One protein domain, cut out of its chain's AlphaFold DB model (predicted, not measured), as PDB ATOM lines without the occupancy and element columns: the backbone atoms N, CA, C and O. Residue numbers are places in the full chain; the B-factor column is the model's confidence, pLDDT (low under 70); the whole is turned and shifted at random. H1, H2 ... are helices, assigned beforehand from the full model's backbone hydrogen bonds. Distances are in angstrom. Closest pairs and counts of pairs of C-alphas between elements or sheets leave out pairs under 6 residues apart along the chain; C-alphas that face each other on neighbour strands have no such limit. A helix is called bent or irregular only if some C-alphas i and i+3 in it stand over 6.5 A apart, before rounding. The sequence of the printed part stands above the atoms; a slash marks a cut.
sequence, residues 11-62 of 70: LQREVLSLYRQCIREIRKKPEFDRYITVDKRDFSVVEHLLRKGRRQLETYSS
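AT A GLANCE: This is residues 11 to 62 of the 70 residues of a protein of Colletotrichum incanum (UniProt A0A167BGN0). The model is an open hook of three helices: two long arms, H1 and H3, with the short helix H2 and its links making the bend between them. H3 folds back from the far side of the bend, but the arms do not close on each other, and residues 11 to 26 of H1 and 50 to 60 of H3 stand free. The printed part has 52 residues, with three named helices in the order H1, H2, H3 and no named strand, and its class is all helix. The whole is loose, with a radius of gyration of the C-alphas of 14.0 A, and the C-alphas span 40 by 29 by 19 A along their three main axes.

HOW THE PARTS SIT: H1, residues 11 to 27, is the first arm, and residues 11 to 26 of it stand free, with no C-alpha 8 or more residues away along the chain within 10 A. A tight link of 2 residues, Lys 28 and Lys 29, joins it to H2, residues 30 to 36. H1 and H2 are close but not clearly touching, with 2 pairs of C-alphas within 8 A. Their closest C-alphas are those of Arg 27 and Asp 33, 7.1 A apart. The lines of H1 and H2 stand about perpendicular, at 85 degrees, and their centres are 19.5 A apart. A short link of 6 residues, 37 to 42, leads from H2 to H3, residues 43 to 60. H2 and H3 are apart, with no C-alpha of the one within 8 A of the other. H1 and H3 are apart too, with no C-alpha of the one within 8 A of the other. No helix touches another, and no two of them form a hairpin. In the backbones of H1 and H3 every O i to N i+4 pair is within hydrogen-bond range. In H2, 1 of 3 such pairs is within range, beside 2 of 4 O i to N i+3 pairs.

IN THESE COORDINATES: H1 runs from Leu 11, with its C-alpha at (28.131, 40.952, -22.577), to Arg 27, with its C-alpha at (35.283, 19.243, -13.563). It has 17 residues and measures 24.6 A from first to last C-alpha, and along it y falls while z rises. H2 has 7 residues, from Pro 30 to Ile 36, and measures 10.4 A; its C-alpha 30 is at (33.755, 12.405, -10.524). H3 is the longest helix, with 18 residues from Phe 43 to Tyr 60, and measures 25.4 A. Its C-alpha 43 is at (45.524, 6.939, -28.711) and its C-alpha 60 at (21.588, 14.787, -25.648), with x falling along the way. Residues 61 and 62 follow H3. None of the three helices is bent or irregular.

THE WHOLE: The two C-alphas farthest apart are those of Leu 11 and Ser 44, at 40.5 A, and the first and last printed C-alphas, those of Leu 11 and Ser 62, are 28.3 A apart. The printed part runs from residue 11 to residue 62 of a chain of 70 residues, and it has no cut. Neither link between helices is long. The stretches that stand free are residues 11 to 26, which belong to H1, residues 28 to 34, of which 30 to 34 belong to H2, residues 39 to 44, of which 43 and 44 belong to H3, and residues 50 to 62, of which 50 to 60 belong to H3. The mean pLDDT of the printed part is 84.6, and no printed residue is under 70. The mean is 87 for H1, 74 for H2 and 88 for H3.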
ATOM      1  N   LEU A  11      28.831  42.196 -22.254       91.56
ATOM      2  CA  LEU A  11      28.131  40.952 -22.577       91.56
ATOM      3  C   LEU A  11      29.086  39.827 -23.011       91.56
ATOM      4  O   LEU A  11      28.948  38.687 -22.579       91.56
ATOM      5  N   GLN A  12      30.105  40.131 -23.824       88.31
ATOM      6  CA  GLN A  12      31.108  39.131 -24.210       88.31
ATOM      7  C   GLN A  12      31.883  38.601 -22.994       88.31
ATOM      8  O   GLN A  12      32.198  37.411 -22.932       88.31
ATOM      9  N   ARG A  13      32.179  39.454 -22.006       91.62
ATOM     10  CA  ARG A  13      32.820  39.019 -20.754       91.62
ATOM     11  C   ARG A  13      31.897  38.136 -19.920       91.62
ATOM     12  O   ARG A  13      32.375  37.144 -19.375       91.62
ATOM     13  N   GLU A  14      30.611  38.463 -19.846       90.06
ATOM     14  CA  GLU A  14      29.615  37.658 -19.131       90.06
ATOM     15  C   GLU A  14      29.459  36.266 -19.746       90.06
ATOM     16  O   GLU A  14      29.557  35.274 -19.026       90.06
ATOM     17  N   VAL A  15      29.350  36.169 -21.075       89.25
ATOM     18  CA  VAL A  15      29.289  34.879 -21.785       89.25
ATOM     19  C   VAL A  15      30.530  34.030 -21.498       89.25
ATOM     20  O   VAL A  15      30.423  32.846 -21.178       89.25
ATOM     21  N   LEU A  16      31.727  34.624 -21.554       91.06
ATOM     22  CA  LEU A  16      32.964  33.907 -21.232       91.06
ATOM     23  C   LEU A  16      33.040  33.498 -19.757       91.06
ATOM     24  O   LEU A  16      33.573  32.431 -19.446       91.06
ATOM     25  N   SER A  17      32.538  34.335 -18.847       90.81
ATOM     26  CA  SER A  17      32.456  34.019 -17.420       90.81
ATOM     27  C   SER A  17      31.561  32.804 -17.190       90.81
ATOM     28  O   SER A  17      32.001  31.835 -16.568       90.81
ATOM     29  N   LEU A  18      30.365  32.809 -17.784       90.75
ATOM     30  CA  LEU A  18      29.414  31.705 -17.730       90.75
ATOM     31  C   LEU A  18      30.030  30.413 -18.277       90.75
ATOM     32  O   LEU A  18      30.023  29.388 -17.601       90.75
ATOM     33  N   TYR A  19      30.658  30.464 -19.455       88.62
ATOM     34  CA  TYR A  19      31.270  29.280 -20.064       88.62
ATOM     35  C   TYR A  19      32.379  28.678 -19.186       88.62
ATOM     36  O   TYR A  19      32.454  27.464 -18.989       88.62
ATOM     37  N   ARG A  20      33.221  29.529 -18.582       90.62
ATOM     38  CA  ARG A  20      34.254  29.089 -17.630       90.62
ATOM     39  C   ARG A  20      33.648  28.484 -16.365       90.62
ATOM     40  O   ARG A  20      34.209  27.516 -15.853       90.62
ATOM     41  N   GLN A  21      32.547  29.037 -15.854       87.12
ATOM     42  CA  GLN A  21      31.832  28.475 -14.705       87.12
ATOM     43  C   GLN A  21      31.280  27.085 -15.032       87.12
ATOM     44  O   GLN A  21      31.571  26.150 -14.291       87.12
ATOM     45  N   CYS A  22      30.613  26.909 -16.177       83.62
ATOM     46  CA  CYS A  22      30.125  25.600 -16.619       83.62
ATOM     47  C   CYS A  22      31.250  24.557 -16.662       83.62
ATOM     48  O   CYS A  22      31.109  23.473 -16.103       83.62
ATOM     49  N   ILE A  23      32.405  24.894 -17.246       81.81
ATOM     50  CA  ILE A  23      33.560  23.980 -17.295       81.81
ATOM     51  C   ILE A  23      34.066  23.635 -15.888       81.81
ATOM     52  O   ILE A  23      34.407  22.482 -15.625       81.81
ATOM     53  N   ARG A  24      34.132  24.609 -14.972       85.00
ATOM     54  CA  ARG A  24      34.545  24.349 -13.585       85.00
ATOM     55  C   ARG A  24      33.585  23.394 -12.883       85.00
ATOM     56  O   ARG A  24      34.055  22.474 -12.227       85.00
ATOM     57  N   GLU A  25      32.277  23.579 -13.045       82.62
ATOM     58  CA  GLU A  25      31.275  22.682 -12.456       82.62
ATOM     59  C   GLU A  25      31.319  21.278 -13.070       82.62
ATOM     60  O   GLU A  25      31.206  20.290 -12.346       82.62
ATOM     61  N   ILE A  26      31.564  21.163 -14.380       81.38
ATOM     62  CA  ILE A  26      31.769  19.870 -15.053       81.38
ATOM     63  C   ILE A  26      32.974  19.132 -14.453       81.38
ATOM     64  O   ILE A  26      32.881  17.942 -14.165       81.38
ATOM     65  N   ARG A  27      34.082  19.836 -14.181       78.69
ATOM     66  CA  ARG A  27      35.283  19.243 -13.563       78.69
ATOM     67  C   ARG A  27      35.064  18.742 -12.135       78.69
ATOM     68  O   ARG A  27      35.861  17.943 -11.678       78.69
ATOM     69  N   LYS A  28      34.010  19.176 -11.435       80.81
ATOM     70  CA  LYS A  28      33.646  18.634 -10.112       80.81
ATOM     71  C   LYS A  28      32.894  17.303 -10.199       80.81
ATOM     72  O   LYS A  28      32.593  16.701  -9.169       80.81
ATOM     73  N   LYS A  29      32.490  16.863 -11.397       80.25
ATOM     74  CA  LYS A  29      31.799  15.584 -11.572       80.25
ATOM     75  C   LYS A  29      32.853  14.461 -11.586       80.25
ATOM     76  O   LYS A  29      33.738  14.490 -12.439       80.25
ATOM     77  N   PRO A  30      32.728  13.440 -10.717       71.38
ATOM     78  CA  PRO A  30      33.755  12.405 -10.524       71.38
ATOM     79  C   PRO A  30      34.001  11.548 -11.773       71.38
ATOM     80  O   PRO A  30      35.014  10.863 -11.887       71.38
ATOM     81  N   GLU A  31      33.072  11.578 -12.727       73.75
ATOM     82  CA  GLU A  31      33.214  10.939 -14.033       73.75
ATOM     83  C   GLU A  31      34.389  11.509 -14.835       73.75
ATOM     84  O   GLU A  31      35.027  10.751 -15.556       73.75
ATOM     85  N   PHE A  32      34.708  12.802 -14.691       71.88
ATOM     86  CA  PHE A  32      35.787  13.453 -15.442       71.88
ATOM     87  C   PHE A  32      37.158  13.290 -14.790       71.88
ATOM     88  O   PHE A  32      38.155  13.226 -15.509       71.88
ATOM     89  N   ASP A  33      37.214  13.147 -13.464       72.62
ATOM     90  CA  ASP A  33      38.468  12.910 -12.737       72.62
ATOM     91  C   ASP A  33      39.167  11.631 -13.216       72.62
ATOM     92  O   ASP A  33      40.388  11.599 -13.355       72.62
ATOM     93  N   ARG A  34      38.383  10.609 -13.588       72.31
ATOM     94  CA  ARG A  34      38.879   9.336 -14.140       72.31
ATOM     95  C   ARG A  34      39.588   9.486 -15.488       72.31
ATOM     96  O   ARG A  34      40.355   8.607 -15.865       72.31
ATOM     97  N   TYR A  35      39.323  10.567 -16.221       75.31
ATOM     98  CA  TYR A  35      39.927  10.822 -17.529       75.31
ATOM     99  C   TYR A  35      41.099  11.812 -17.462       75.31
ATOM    100  O   TYR A  35      41.857  11.909 -18.421       75.31
ATOM    101  N   ILE A  36      41.287  12.526 -16.342       77.56
ATOM    102  CA  ILE A  36      42.410  13.465 -16.155       77.56
ATOM    103  C   ILE A  36      43.756  12.729 -16.134       77.56
ATOM    104  O   ILE A  36      44.758  13.270 -16.596       77.56
ATOM    105  N   THR A  37      43.777  11.502 -15.615       80.31
ATOM    106  CA  THR A  37      44.984  10.671 -15.494       80.31
ATOM    107  C   THR A  37      45.316   9.878 -16.757       80.31
ATOM    108  O   THR A  37      46.345   9.209 -16.787       80.31
ATOM    109  N   VAL A  38      44.462   9.912 -17.787       83.50
ATOM    110  CA  VAL A  38      44.707   9.201 -19.050       83.50
ATOM    111  C   VAL A  38      45.901   9.840 -19.759       83.50
ATOM    112  O   VAL A  38      45.920  11.053 -19.987       83.50
ATOM    113  N   ASP A  39      46.899   9.026 -20.120       84.81
ATOM    114  CA  ASP A  39      48.020   9.502 -20.928       84.81
ATOM    115  C   ASP A  39      47.500   9.941 -22.300       84.81
ATOM    116  O   ASP A  39      46.821   9.203 -23.012       84.81
ATOM    117  N   LYS A  40      47.863  11.157 -22.701       84.75
ATOM    118  CA  LYS A  40      47.511  11.733 -24.003       84.75
ATOM    119  C   LYS A  40      48.083  10.931 -25.176       84.75
ATOM    120  O   LYS A  40      47.617  11.112 -26.297       84.75
ATOM    121  N   ARG A  41      49.105  10.102 -24.934       90.62
ATOM    122  CA  ARG A  41      49.719   9.208 -25.927       90.62
ATOM    123  C   ARG A  41      49.003   7.866 -26.062       90.62
ATOM    124  O   ARG A  41      49.297   7.134 -27.002       90.62
ATOM    125  N   ASP A  42      48.060   7.547 -25.176       91.50
ATOM    126  CA  ASP A  42      47.203   6.373 -25.332       91.50
ATOM    127  C   ASP A  42      46.082   6.679 -26.336       91.50
ATOM    128  O   ASP A  42      44.944   7.011 -25.993       91.50
ATOM    129  N   PHE A  43      46.436   6.611 -27.619       91.06
ATOM    130  CA  PHE A  43      45.524   6.939 -28.711       91.06
ATOM    131  C   PHE A  43      44.282   6.040 -28.737       91.06
ATOM    132  O   PHE A  43      43.218   6.508 -29.138       91.06
ATOM    133  N   SER A  44      44.383   4.790 -28.267       91.56
ATOM    134  CA  SER A  44      43.257   3.851 -28.242       91.56
ATOM    135  C   SER A  44      42.208   4.267 -27.210       91.56
ATOM    136  O   SER A  44      41.017   4.360 -27.529       91.56
ATOM    137  N   VAL A  45      42.641   4.604 -25.990       89.88
ATOM    138  CA  VAL A  45      41.737   5.105 -24.945       89.88
ATOM    139  C   VAL A  45      41.152   6.457 -25.344       89.88
ATOM    140  O   VAL A  45      39.942   6.664 -25.223       89.88
ATOM    141  N   VAL A  46      41.971   7.368 -25.879       89.44
ATOM    142  CA  VAL A  46      41.505   8.683 -26.343       89.44
ATOM    143  C   VAL A  46      40.457   8.544 -27.453       89.44
ATOM    144  O   VAL A  46      39.408   9.191 -27.386       89.44
ATOM    145  N   GLU A  47      40.680   7.676 -28.443       94.12
ATOM    146  CA  GLU A  47      39.707   7.417 -29.507       94.12
ATOM    147  C   GLU A  47      38.397   6.850 -28.946       94.12
ATOM    148  O   GLU A  47      37.311   7.330 -29.290       94.12
ATOM    149  N   HIS A  48      38.475   5.864 -28.047       92.12
ATOM    150  CA  HIS A  48      37.292   5.283 -27.419       92.12
ATOM    151  C   HIS A  48      36.453   6.347 -26.697       92.12
ATOM    152  O   HIS A  48      35.234   6.433 -26.900       92.12
ATOM    153  N   LEU A  49      37.102   7.192 -25.890       89.75
ATOM    154  CA  LEU A  49      36.447   8.274 -25.157       89.75
ATOM    155  C   LEU A  49      35.827   9.307 -26.101       89.75
ATOM    156  O   LEU A  49      34.692   9.729 -25.875       89.75
ATOM    157  N   LEU A  50      36.507   9.653 -27.199       90.25
ATOM    158  CA  LEU A  50      35.966  10.546 -28.226       90.25
ATOM    159  C   LEU A  50      34.712   9.968 -28.892       90.25
ATOM    160  O   LEU A  50      33.708  10.672 -29.025       90.25
ATOM    161  N   ARG A  51      34.722   8.686 -29.277       93.94
ATOM    162  CA  ARG A  51      33.542   8.029 -29.867       93.94
ATOM    163  C   ARG A  51      32.381   7.967 -28.880       93.94
ATOM    164  O   ARG A  51      31.240   8.224 -29.260       93.94
ATOM    165  N   LYS A  52      32.659   7.645 -27.613       88.81
ATOM    166  CA  LYS A  52      31.655   7.628 -26.542       88.81
ATOM    167  C   LYS A  52      31.041   9.013 -26.331       88.81
ATOM    168  O   LYS A  52      29.817   9.124 -26.356       88.81
ATOM    169  N   GLY A  53      31.868  10.048 -26.197       87.75
ATOM    170  CA  GLY A  53      31.415  11.424 -25.998       87.75
ATOM    171  C   GLY A  53      30.576  11.947 -27.165       87.75
ATOM    172  O   GLY A  53      29.551  12.580 -26.937       87.75
ATOM    173  N   ARG A  54      30.940  11.621 -28.414       88.75
ATOM    174  CA  ARG A  54      30.138  11.989 -29.595       88.75
ATOM    175  C   ARG A  54      28.747  11.361 -29.582       88.75
ATOM    176  O   ARG A  54      27.781  12.079 -29.801       88.75
ATOM    177  N   ARG A  55      28.632  10.067 -29.265       87.31
ATOM    178  CA  ARG A  55      27.322   9.396 -29.144       87.31
ATOM    179  C   ARG A  55      26.461  10.010 -28.041       87.31
ATOM    180  O   ARG A  55      25.262  10.184 -28.222       87.31
ATOM    181  N   GLN A  56      27.071  10.350 -26.905       81.88
ATOM    182  CA  GLN A  56      26.378  11.037 -25.813       81.88
ATOM    183  C   GLN A  56      25.893  12.421 -26.249       81.88
ATOM    184  O   GLN A  56      24.733  12.746 -26.029       81.88
ATOM    185  N   LEU A  57      26.744  13.207 -26.913       82.12
ATOM    186  CA  LEU A  57      26.372  14.524 -27.426       82.12
ATOM    187  C   LEU A  57      25.236  14.436 -28.447       82.12
ATOM    188  O   LEU A  57      24.296  15.208 -28.358       82.12
ATOM    189  N   GLU A  58      25.302  13.496 -29.387       83.81
ATOM    190  CA  GLU A  58      24.249  13.265 -30.379       83.81
ATOM    191  C   GLU A  58      22.922  12.896 -29.708       83.81
ATOM    192  O   GLU A  58      21.881  13.460 -30.035       83.81
ATOM    193  N   THR A  59      22.980  12.026 -28.695       77.19
ATOM    194  CA  THR A  59      21.816  11.656 -27.884       77.19
ATOM    195  C   THR A  59      21.233  12.890 -27.195       77.19
ATOM    196  O   THR A  59      20.071  13.217 -27.409       77.19
ATOM    197  N   TYR A  60      22.038  13.625 -26.424       75.31
ATOM    198  CA  TYR A  60      21.588  14.787 -25.648       75.31
ATOM    199  C   TYR A  60      21.258  16.020 -26.494       75.31
ATOM    200  O   TYR A  60      20.542  16.902 -26.032       75.31
ATOM    201  N   SER A  61      21.750  16.090 -27.730       75.31
ATOM    202  CA  SER A  61      21.401  17.136 -28.691       75.31
ATOM    203  C   SER A  61      20.039  16.887 -29.351       75.31
ATOM    204  O   SER A  61      19.578  17.743 -30.111       75.31
ATOM    205  N   SER A  62      19.398  15.742 -29.092       76.31
ATOM    206  CA  SER A  62      18.052  15.457 -29.581       76.31
ATOM    207  C   SER A  62      17.033  16.415 -28.939       76.31
ATOM    208  O   SER A  62      16.925  16.444 -27.711       76.31
TER     209      SER A  62